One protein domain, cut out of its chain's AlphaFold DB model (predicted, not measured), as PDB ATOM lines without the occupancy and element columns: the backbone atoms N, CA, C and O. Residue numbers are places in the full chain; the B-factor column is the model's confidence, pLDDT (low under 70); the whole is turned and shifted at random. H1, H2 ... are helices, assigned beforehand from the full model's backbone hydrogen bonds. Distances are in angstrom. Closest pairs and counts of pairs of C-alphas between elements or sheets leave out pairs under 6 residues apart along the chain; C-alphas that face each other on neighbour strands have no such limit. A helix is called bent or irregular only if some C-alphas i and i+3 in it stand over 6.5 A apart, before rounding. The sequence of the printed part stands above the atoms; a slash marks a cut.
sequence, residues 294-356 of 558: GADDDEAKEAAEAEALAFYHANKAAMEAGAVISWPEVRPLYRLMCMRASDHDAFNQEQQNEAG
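Overview. This is residues 294 to 356 of the 558 residues of the protein "Phage protein" of Ralstonia solanacearum UW551 (UniProt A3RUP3). A loose, open arch of helices: the long, kinked helix H1 makes one limb and the curve, a long loop of residues 321 to 332 turns the chain back, and the short helix H2 makes the second limb, with H3 turning off its far end at a corner. Residues 296 to 301, of which 298 to 301 belong to H1, stand free and stick out at the foot of the first limb. The printed part has 63 residues with three named helices, in the order H1, H2, H3, and no named strand; the class is all helix. It is loose, with a radius of gyration of the C-alphas of 13.4 A, and spans 34 by 29 by 18 A.

Along the chain. H1, residues 298 to 320, runs 28.4 A from C-alpha 298 at (-171.404, -24.913, 52.389) to C-alpha 320 at (-143.722, -20.170, 56.340). It has a kink of 69 degrees near residue 314 and is irregular, with C-alphas 314 and 317 8.5 A apart. H2, residues 333 to 342, measures 14.4 A. H3, residues 344 to 352, measures 10.3 A and ends with C-alpha 352 at (-145.213, -21.840, 38.900).

Arrangement. H1 and H2 are close but not clearly touching; their closest C-alphas, those of Glu 320 and Leu 333, are 7.3 A apart. Taking a rough line for H1, they run opposite ways at a steep tilt of 41 degrees. H2 and H3 touch only at the corner by their link, where the closest C-alphas, those of Arg 340 and Phe 347, are 5.2 A apart. They run opposite ways at a steep tilt of 39 degrees. H1 and H3 are apart. In H2 and H3 every O i to N i+4 pair is within hydrogen-bond range; in H1, 17 of 19 are.

Size, cuts and confidence. The two C-alphas farthest apart, those of Glu 299 and Ala 355, are 35.1 A apart. The printed part has no cut. The link from H1 to H2 is long, with 12 residues; that from H2 to H3 is tight, with 1 residue. The mean pLDDT of the printed part is 89.7, and residues 295, 355 and 356 are under 70.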
ATOM      1  N   GLY A 294    -164.628 -30.569  53.998       71.69
ATOM      2  CA  GLY A 294    -166.039 -30.158  53.986       71.69
ATOM      3  C   GLY A 294    -166.706 -30.116  52.605       71.69
ATOM      4  O   GLY A 294    -167.691 -29.410  52.448       71.69
ATOM      5  N   ALA A 295    -166.172 -30.809  51.593       64.62
ATOM      6  CA  ALA A 295    -166.446 -30.544  50.170       64.62
ATOM      7  C   ALA A 295    -167.930 -30.540  49.719       64.62
ATOM      8  O   ALA A 295    -168.245 -29.880  48.725       64.62
ATOM      9  N   ASP A 296    -168.835 -31.215  50.437       74.00
ATOM     10  CA  ASP A 296    -170.208 -31.487  49.979       74.00
ATOM     11  C   ASP A 296    -171.293 -30.533  50.524       74.00
ATOM     12  O   ASP A 296    -172.440 -30.607  50.082       74.00
ATOM     13  N   ASP A 297    -170.965 -29.632  51.456       85.44
ATOM     14  CA  ASP A 297    -171.926 -28.721  52.101       85.44
ATOM     15  C   ASP A 297    -171.279 -27.365  52.435       85.44
ATOM     16  O   ASP A 297    -170.125 -27.315  52.853       85.44
ATOM     17  N   ASP A 298    -171.994 -26.253  52.236       88.25
ATOM     18  CA  ASP A 298    -171.404 -24.913  52.389       88.25
ATOM     19  C   ASP A 298    -171.110 -24.561  53.859       88.25
ATOM     20  O   ASP A 298    -170.069 -23.963  54.134       88.25
ATOM     21  N   GLU A 299    -171.938 -25.000  54.817       88.50
ATOM     22  CA  GLU A 299    -171.637 -24.824  56.249       88.50
ATOM     23  C   GLU A 299    -170.412 -25.664  56.655       88.50
ATOM     24  O   GLU A 299    -169.546 -25.202  57.405       88.50
ATOM     25  N   ALA A 300    -170.291 -26.882  56.118       86.56
ATOM     26  CA  ALA A 300    -169.123 -27.733  56.329       86.56
ATOM     27  C   ALA A 300    -167.834 -27.150  55.713       86.56
ATOM     28  O   ALA A 300    -166.771 -27.262  56.330       86.56
ATOM     29  N   LYS A 301    -167.906 -26.501  54.540       88.12
ATOM     30  CA  LYS A 301    -166.765 -25.784  53.937       88.12
ATOM     31  C   LYS A 301    -166.314 -24.627  54.809       88.12
ATOM     32  O   LYS A 301    -165.131 -24.544  55.118       88.12
ATOM     33  N   GLU A 302    -167.237 -23.776  55.257       92.19
ATOM     34  CA  GLU A 302    -166.893 -22.645  56.127       92.19
ATOM     35  C   GLU A 302    -166.221 -23.118  57.426       92.19
ATOM     36  O   GLU A 302    -165.219 -22.541  57.862       92.19
ATOM     37  N   ALA A 303    -166.716 -24.208  58.023       92.31
ATOM     38  CA  ALA A 303    -166.104 -24.810  59.206       92.31
ATOM     39  C   ALA A 303    -164.687 -25.351  58.927       92.31
ATOM     40  O   ALA A 303    -163.766 -25.085  59.704       92.31
ATOM     41  N   ALA A 304    -164.498 -26.061  57.811       89.94
ATOM     42  CA  ALA A 304    -163.206 -26.595  57.385       89.94
ATOM     43  C   ALA A 304    -162.186 -25.483  57.080       89.94
ATOM     44  O   ALA A 304    -161.033 -25.558  57.508       89.94
ATOM     45  N   GLU A 305    -162.605 -24.415  56.396       93.69
ATOM     46  CA  GLU A 305    -161.778 -23.240  56.109       93.69
ATOM     47  C   GLU A 305    -161.353 -22.520  57.397       93.69
ATOM     48  O   GLU A 305    -160.183 -22.148  57.547       93.69
ATOM     49  N   ALA A 306    -162.272 -22.368  58.357       95.25
ATOM     50  CA  ALA A 306    -161.984 -21.770  59.658       95.25
ATOM     51  C   ALA A 306    -161.012 -22.624  60.491       95.25
ATOM     52  O   ALA A 306    -160.077 -22.086  61.096       95.25
ATOM     53  N   GLU A 307    -161.185 -23.950  60.501       95.81
ATOM     54  CA  GLU A 307    -160.273 -24.876  61.182       95.81
ATOM     55  C   GLU A 307    -158.880 -24.867  60.537       95.81
ATOM     56  O   GLU A 307    -157.866 -24.764  61.234       95.81
ATOM     57  N   ALA A 308    -158.813 -24.897  59.204       94.44
ATOM     58  CA  ALA A 308    -157.566 -24.835  58.454       94.44
ATOM     59  C   ALA A 308    -156.823 -23.512  58.716       94.44
ATOM     60  O   ALA A 308    -155.608 -23.505  58.941       94.44
ATOM     61  N   LEU A 309    -157.542 -22.387  58.768       97.12
ATOM     62  CA  LEU A 309    -156.965 -21.086  59.105       97.12
ATOM     63  C   LEU A 309    -156.439 -21.049  60.551       97.12
ATOM     64  O   LEU A 309    -155.346 -20.532  60.800       97.12
ATOM     65  N   ALA A 310    -157.166 -21.633  61.508       97.50
ATOM     66  CA  ALA A 310    -156.713 -21.747  62.894       97.50
ATOM     67  C   ALA A 310    -155.448 -22.618  63.013       97.50
ATOM     68  O   ALA A 310    -154.495 -22.237  63.703       97.50
ATOM     69  N   PHE A 311    -155.397 -23.744  62.293       96.94
ATOM     70  CA  PHE A 311    -154.215 -24.601  62.210       96.94
ATOM     71  C   PHE A 311    -153.010 -23.846  61.637       96.94
ATOM     72  O   PHE A 311    -151.910 -23.922  62.196       96.94
ATOM     73  N   TYR A 312    -153.219 -23.075  60.569       97.56
ATOM     74  CA  TYR A 312    -152.185 -22.231  59.983       97.56
ATOM     75  C   TYR A 312    -151.671 -21.188  60.977       97.56
ATOM     76  O   TYR A 312    -150.463 -21.073  61.175       97.56
ATOM     77  N   HIS A 313    -152.556 -20.465  61.666       97.94
ATOM     78  CA  HIS A 313    -152.142 -19.472  62.658       97.94
ATOM     79  C   HIS A 313    -151.344 -20.082  63.814       97.94
ATOM     80  O   HIS A 313    -150.351 -19.490  64.238       97.94
ATOM     81  N   ALA A 314    -151.720 -21.276  64.280       97.81
ATOM     82  CA  ALA A 314    -150.999 -21.988  65.333       97.81
ATOM     83  C   ALA A 314    -149.589 -22.441  64.904       97.81
ATOM     84  O   ALA A 314    -148.696 -22.536  65.746       97.81
ATOM     85  N   ASN A 315    -149.372 -22.695  63.609       96.56
ATOM     86  CA  ASN A 315    -148.121 -23.242  63.071       96.56
ATOM     87  C   ASN A 315    -147.383 -22.284  62.121       96.56
ATOM     88  O   ASN A 315    -146.412 -22.688  61.480       96.56
ATOM     89  N   LYS A 316    -147.805 -21.014  62.043       96.62
ATOM     90  CA  LYS A 316    -147.402 -20.062  60.997       96.62
ATOM     91  C   LYS A 316    -145.891 -19.998  60.787       96.62
ATOM     92  O   LYS A 316    -145.424 -20.153  59.667       96.62
ATOM     93  N   ALA A 317    -145.127 -19.835  61.866       96.81
ATOM     94  CA  ALA A 317    -143.671 -19.720  61.786       96.81
ATOM     95  C   ALA A 317    -143.008 -20.954  61.150       96.81
ATOM     96  O   ALA A 317    -142.068 -20.804  60.381       96.81
ATOM     97  N   ALA A 318    -143.504 -22.163  61.438       94.06
ATOM     98  CA  ALA A 318    -142.985 -23.398  60.855       94.06
ATOM     99  C   ALA A 318    -143.493 -23.627  59.421       94.06
ATOM    100  O   ALA A 318    -142.758 -24.153  58.593       94.06
ATOM    101  N   MET A 319    -144.732 -23.224  59.125       94.50
ATOM    102  CA  MET A 319    -145.342 -23.365  57.798       94.50
ATOM    103  C   MET A 319    -144.795 -22.361  56.775       94.50
ATOM    104  O   MET A 319    -144.756 -22.672  55.589       94.50
ATOM    105  N   GLU A 320    -144.358 -21.177  57.204       97.12
ATOM    106  CA  GLU A 320    -143.722 -20.170  56.340       97.12
ATOM    107  C   GLU A 320    -142.187 -20.308  56.280       97.12
ATOM    108  O   GLU A 320    -141.547 -19.677  55.436       97.12
ATOM    109  N   ALA A 321    -141.577 -21.125  57.149       93.31
ATOM    110  CA  ALA A 321    -140.123 -21.263  57.240       93.31
ATOM    111  C   ALA A 321    -139.495 -21.688  55.903       93.31
ATOM    112  O   ALA A 321    -139.916 -22.665  55.282       93.31
ATOM    113  N   GLY A 322    -138.477 -20.940  55.469       91.44
ATOM    114  CA  GLY A 322    -137.727 -21.191  54.237       91.44
ATOM    115  C   GLY A 322    -138.448 -20.815  52.938       91.44
ATOM    116  O   GLY A 322    -137.832 -20.886  51.875       91.44
ATOM    117  N   ALA A 323    -139.713 -20.381  52.989       94.12
ATOM    118  CA  ALA A 323    -140.438 -19.987  51.788       94.12
ATOM    119  C   ALA A 323    -139.943 -18.641  51.236       94.12
ATOM    120  O   ALA A 323    -139.793 -17.663  51.969       94.12
ATOM    121  N   VAL A 324    -139.761 -18.568  49.916       96.44
ATOM    122  CA  VAL A 324    -139.462 -17.321  49.196       96.44
ATOM    123  C   VAL A 324    -140.572 -17.074  48.187       96.44
ATOM    124  O   VAL A 324    -140.745 -17.841  47.240       96.44
ATOM    125  N   ILE A 325    -141.330 -15.998  48.390       96.62
ATOM    126  CA  ILE A 325    -142.511 -15.643  47.592       96.62
ATOM    127  C   ILE A 325    -142.171 -14.477  46.668       96.62
ATOM    128  O   ILE A 325    -141.512 -13.532  47.093       96.62
ATOM    129  N   SER A 326    -142.626 -14.531  45.411       95.69
ATOM    130  CA  SER A 326    -142.342 -13.474  44.427       95.69
ATOM    131  C   SER A 326    -142.960 -12.135  44.816       95.69
ATOM    132  O   SER A 326    -142.294 -11.112  44.692       95.69
ATOM    133  N   TRP A 327    -144.209 -12.140  45.294       94.75
ATOM    134  CA  TRP A 327    -144.960 -10.923  45.608       94.75
ATOM    135  C   TRP A 327    -145.807 -11.081  46.884       94.75
ATOM    136  O   TRP A 327    -147.034 -11.198  46.800       94.75
ATOM    137  N   PRO A 328    -145.175 -11.154  48.068       93.94
ATOM    138  CA  PRO A 328    -145.846 -11.547  49.307       93.94
ATOM    139  C   PRO A 328    -146.960 -10.587  49.750       93.94
ATOM    140  O   PRO A 328    -147.924 -11.031  50.368       93.94
ATOM    141  N   GLU A 329    -146.877  -9.300  49.416       91.50
ATOM    142  CA  GLU A 329    -147.870  -8.291  49.807       91.50
ATOM    143  C   GLU A 329    -149.174  -8.399  49.011       91.50
ATOM    144  O   GLU A 329    -150.238  -8.047  49.518       91.50
ATOM    145  N   VAL A 330    -149.107  -8.908  47.777       89.56
ATOM    146  CA  VAL A 330    -150.282  -9.108  46.908       89.56
ATOM    147  C   VAL A 330    -150.761 -10.558  46.955       89.56
ATOM    148  O   VAL A 330    -151.963 -10.829  46.950       89.56
ATOM    149  N   ARG A 331    -149.827 -11.511  47.016       92.75
ATOM    150  CA  ARG A 331    -150.085 -12.953  47.058       92.75
ATOM    151  C   ARG A 331    -149.230 -13.609  48.146       92.75
ATOM    152  O   ARG A 331    -148.202 -14.207  47.827       92.75
ATOM    153  N   PRO A 332    -149.636 -13.520  49.424       95.50
ATOM    154  CA  PRO A 332    -148.932 -14.197  50.509       95.50
ATOM    155  C   PRO A 332    -149.014 -15.720  50.353       95.50
ATOM    156  O   PRO A 332    -149.936 -16.236  49.714       95.50
ATOM    157  N   LEU A 333    -148.087 -16.443  50.992       96.06
ATOM    158  CA  LEU A 333    -147.988 -17.905  50.893       96.06
ATOM    159  C   LEU A 333    -149.326 -18.603  51.169       96.06
ATOM    160  O   LEU A 333    -149.733 -19.438  50.372       96.06
ATOM    161  N   TYR A 334    -150.052 -18.215  52.224       97.00
ATOM    162  CA  TYR A 334    -151.358 -18.808  52.541       97.00
ATOM    163  C   TYR A 334    -152.342 -18.749  51.365       97.00
ATOM    164  O   TYR A 334    -152.938 -19.757  51.008       97.00
ATOM    165  N   ARG A 335    -152.450 -17.593  50.693       95.81
ATOM    166  CA  ARG A 335    -153.317 -17.439  49.516       95.81
ATOM    167  C   ARG A 335    -152.878 -18.361  48.379       95.81
ATOM    168  O   ARG A 335    -153.726 -18.960  47.729       95.81
ATOM    169  N   LEU A 336    -151.570 -18.470  48.139       95.44
ATOM    170  CA  LEU A 336    -151.023 -19.364  47.114       95.44
ATOM    171  C   LEU A 336    -151.315 -20.834  47.438       95.44
ATOM    172  O   LEU A 336    -151.657 -21.592  46.537       95.44
ATOM    173  N   MET A 337    -151.257 -21.219  48.712       93.12
ATOM    174  CA  MET A 337    -151.593 -22.573  49.153       93.12
ATOM    175  C   MET A 337    -153.092 -22.874  49.036       93.12
ATOM    176  O   MET A 337    -153.437 -23.963  48.591       93.12
ATOM    177  N   CYS A 338    -153.976 -21.906  49.309       94.44
ATOM    178  CA  CYS A 338    -155.409 -22.024  49.003       94.44
ATOM    179  C   CYS A 338    -155.664 -22.211  47.504       94.44
ATOM    180  O   CYS A 338    -156.391 -23.122  47.126       94.44
ATOM    181  N   MET A 339    -155.030 -21.399  46.649       93.12
ATOM    182  CA  MET A 339    -155.150 -21.545  45.192       93.12
ATOM    183  C   MET A 339    -154.683 -22.927  44.724       93.12
ATOM    184  O   MET A 339    -155.352 -23.553  43.909       93.12
ATOM    185  N   ARG A 340    -153.558 -23.415  45.261       87.69
ATOM    186  CA  ARG A 340    -153.042 -24.750  44.951       87.69
ATOM    187  C   ARG A 340    -154.002 -25.852  45.389       87.69
ATOM    188  O   ARG A 340    -154.225 -26.764  44.612       87.69
ATOM    189  N   ALA A 341    -154.555 -25.774  46.598       83.62
ATOM    190  CA  ALA A 341    -155.482 -26.782  47.114       83.62
ATOM    191  C   ALA A 341    -156.784 -26.866  46.301       83.62
ATOM    192  O   ALA A 341    -157.386 -27.932  46.225       83.62
ATOM    193  N   SER A 342    -157.209 -25.761  45.677       87.38
ATOM    194  CA  SER A 342    -158.338 -25.767  44.744       87.38
ATOM    195  C   SER A 342    -158.040 -26.538  43.458       87.38
ATOM    196  O   SER A 342    -158.867 -27.337  43.031       87.38
ATOM    197  N   ASP A 343    -156.877 -26.305  42.843       83.44
ATOM    198  CA  ASP A 343    -156.447 -27.006  41.632       83.44
ATOM    199  C   ASP A 343    -154.911 -26.979  41.517       83.44
ATOM    200  O   ASP A 343    -154.292 -25.934  41.284       83.44
ATOM    201  N   HIS A 344    -154.277 -28.143  41.683       75.88
ATOM    202  CA  HIS A 344    -152.816 -28.260  41.642       75.88
ATOM    203  C   HIS A 344    -152.263 -28.084  40.233       75.88
ATOM    204  O   HIS A 344    -151.187 -27.501  40.078       75.88
ATOM    205  N   ASP A 345    -152.963 -28.594  39.220       77.12
ATOM    206  CA  ASP A 345    -152.495 -28.566  37.835       77.12
ATOM    207  C   ASP A 345    -152.542 -27.120  37.322       77.12
ATOM    208  O   ASP A 345    -151.521 -26.598  36.859       77.12
ATOM    209  N   ALA A 346    -153.669 -26.429  37.530       82.62
ATOM    210  CA  ALA A 346    -153.812 -25.013  37.191       82.62
ATOM    211  C   ALA A 346    -152.813 -24.138  37.968       82.62
ATOM    212  O   ALA A 346    -152.182 -23.244  37.398       82.62
ATOM    213  N   PHE A 347    -152.595 -24.419  39.259       87.62
ATOM    214  CA  PHE A 347    -151.600 -23.692  40.047       87.62
ATOM    215  C   PHE A 347    -150.181 -23.867  39.493       87.62
ATOM    216  O   PHE A 347    -149.445 -22.886  39.356       87.62
ATOM    217  N   ASN A 348    -149.774 -25.088  39.154       84.56
ATOM    218  CA  ASN A 348    -148.441 -25.334  38.607       84.56
ATOM    219  C   ASN A 348    -148.253 -24.635  37.252       84.56
ATOM    220  O   ASN A 348    -147.236 -23.966  37.039       84.56
ATOM    221  N   GLN A 349    -149.261 -24.697  36.381       81.81
ATOM    222  CA  GLN A 349    -149.222 -24.055  35.070       81.81
ATOM    223  C   GLN A 349    -149.177 -22.522  35.186       81.81
ATOM    224  O   GLN A 349    -148.262 -21.883  34.666       81.81
ATOM    225  N   GLU A 350    -150.116 -21.911  35.912       86.88
ATOM    226  CA  GLU A 350    -150.275 -20.453  35.931       86.88
ATOM    227  C   GLU A 350    -149.383 -19.726  36.941       86.88
ATOM    228  O   GLU A 350    -148.985 -18.577  36.711       86.88
ATOM    229  N   GLN A 351    -149.117 -20.354  38.092       90.56
ATOM    230  CA  GLN A 351    -148.420 -19.732  39.221       90.56
ATOM    231  C   GLN A 351    -146.962 -20.168  39.330       90.56
ATOM    232  O   GLN A 351    -146.158 -19.422  39.883       90.56
ATOM    233  N   GLN A 352    -146.590 -21.339  38.813       90.19
ATOM    234  CA  GLN A 352    -145.213 -21.840  38.900       90.19
ATOM    235  C   GLN A 352    -144.472 -21.832  37.558       90.19
ATOM    236  O   GLN A 352    -143.283 -22.150  37.542       90.19
ATOM    237  N   ASN A 353    -145.129 -21.453  36.450       86.00
ATOM    238  CA  ASN A 353    -144.592 -21.620  35.091       86.00
ATOM    239  C   ASN A 353    -144.111 -23.061  34.829       86.00
ATOM    240  O   ASN A 353    -143.191 -23.304  34.048       86.00
ATOM    241  N   GLU A 354    -144.719 -24.032  35.508       80.44
ATOM    242  CA  GLU A 354    -144.468 -25.449  35.310       80.44
ATOM    243  C   GLU A 354    -145.534 -25.966  34.361       80.44
ATOM    244  O   GLU A 354    -146.529 -26.562  34.766       80.44
ATOM    245  N   ALA A 355    -145.335 -25.682  33.076       69.12
ATOM    246  CA  ALA A 355    -146.236 -26.181  32.062       69.12
ATOM    247  C   ALA A 355    -146.273 -27.714  32.067       69.12
ATOM    248  O   ALA A 355    -145.232 -28.380  32.009       69.12
ATOM    249  N   GLY A 356    -147.489 -28.255  32.114       64.69
ATOM    250  CA  GLY A 356    -147.741 -29.667  31.873       64.69
ATOM    251  C   GLY A 356    -147.473 -30.062  30.419       64.69
ATOM    252  O   GLY A 356    -147.233 -29.224  29.542       64.69
TER     253      GLY A 356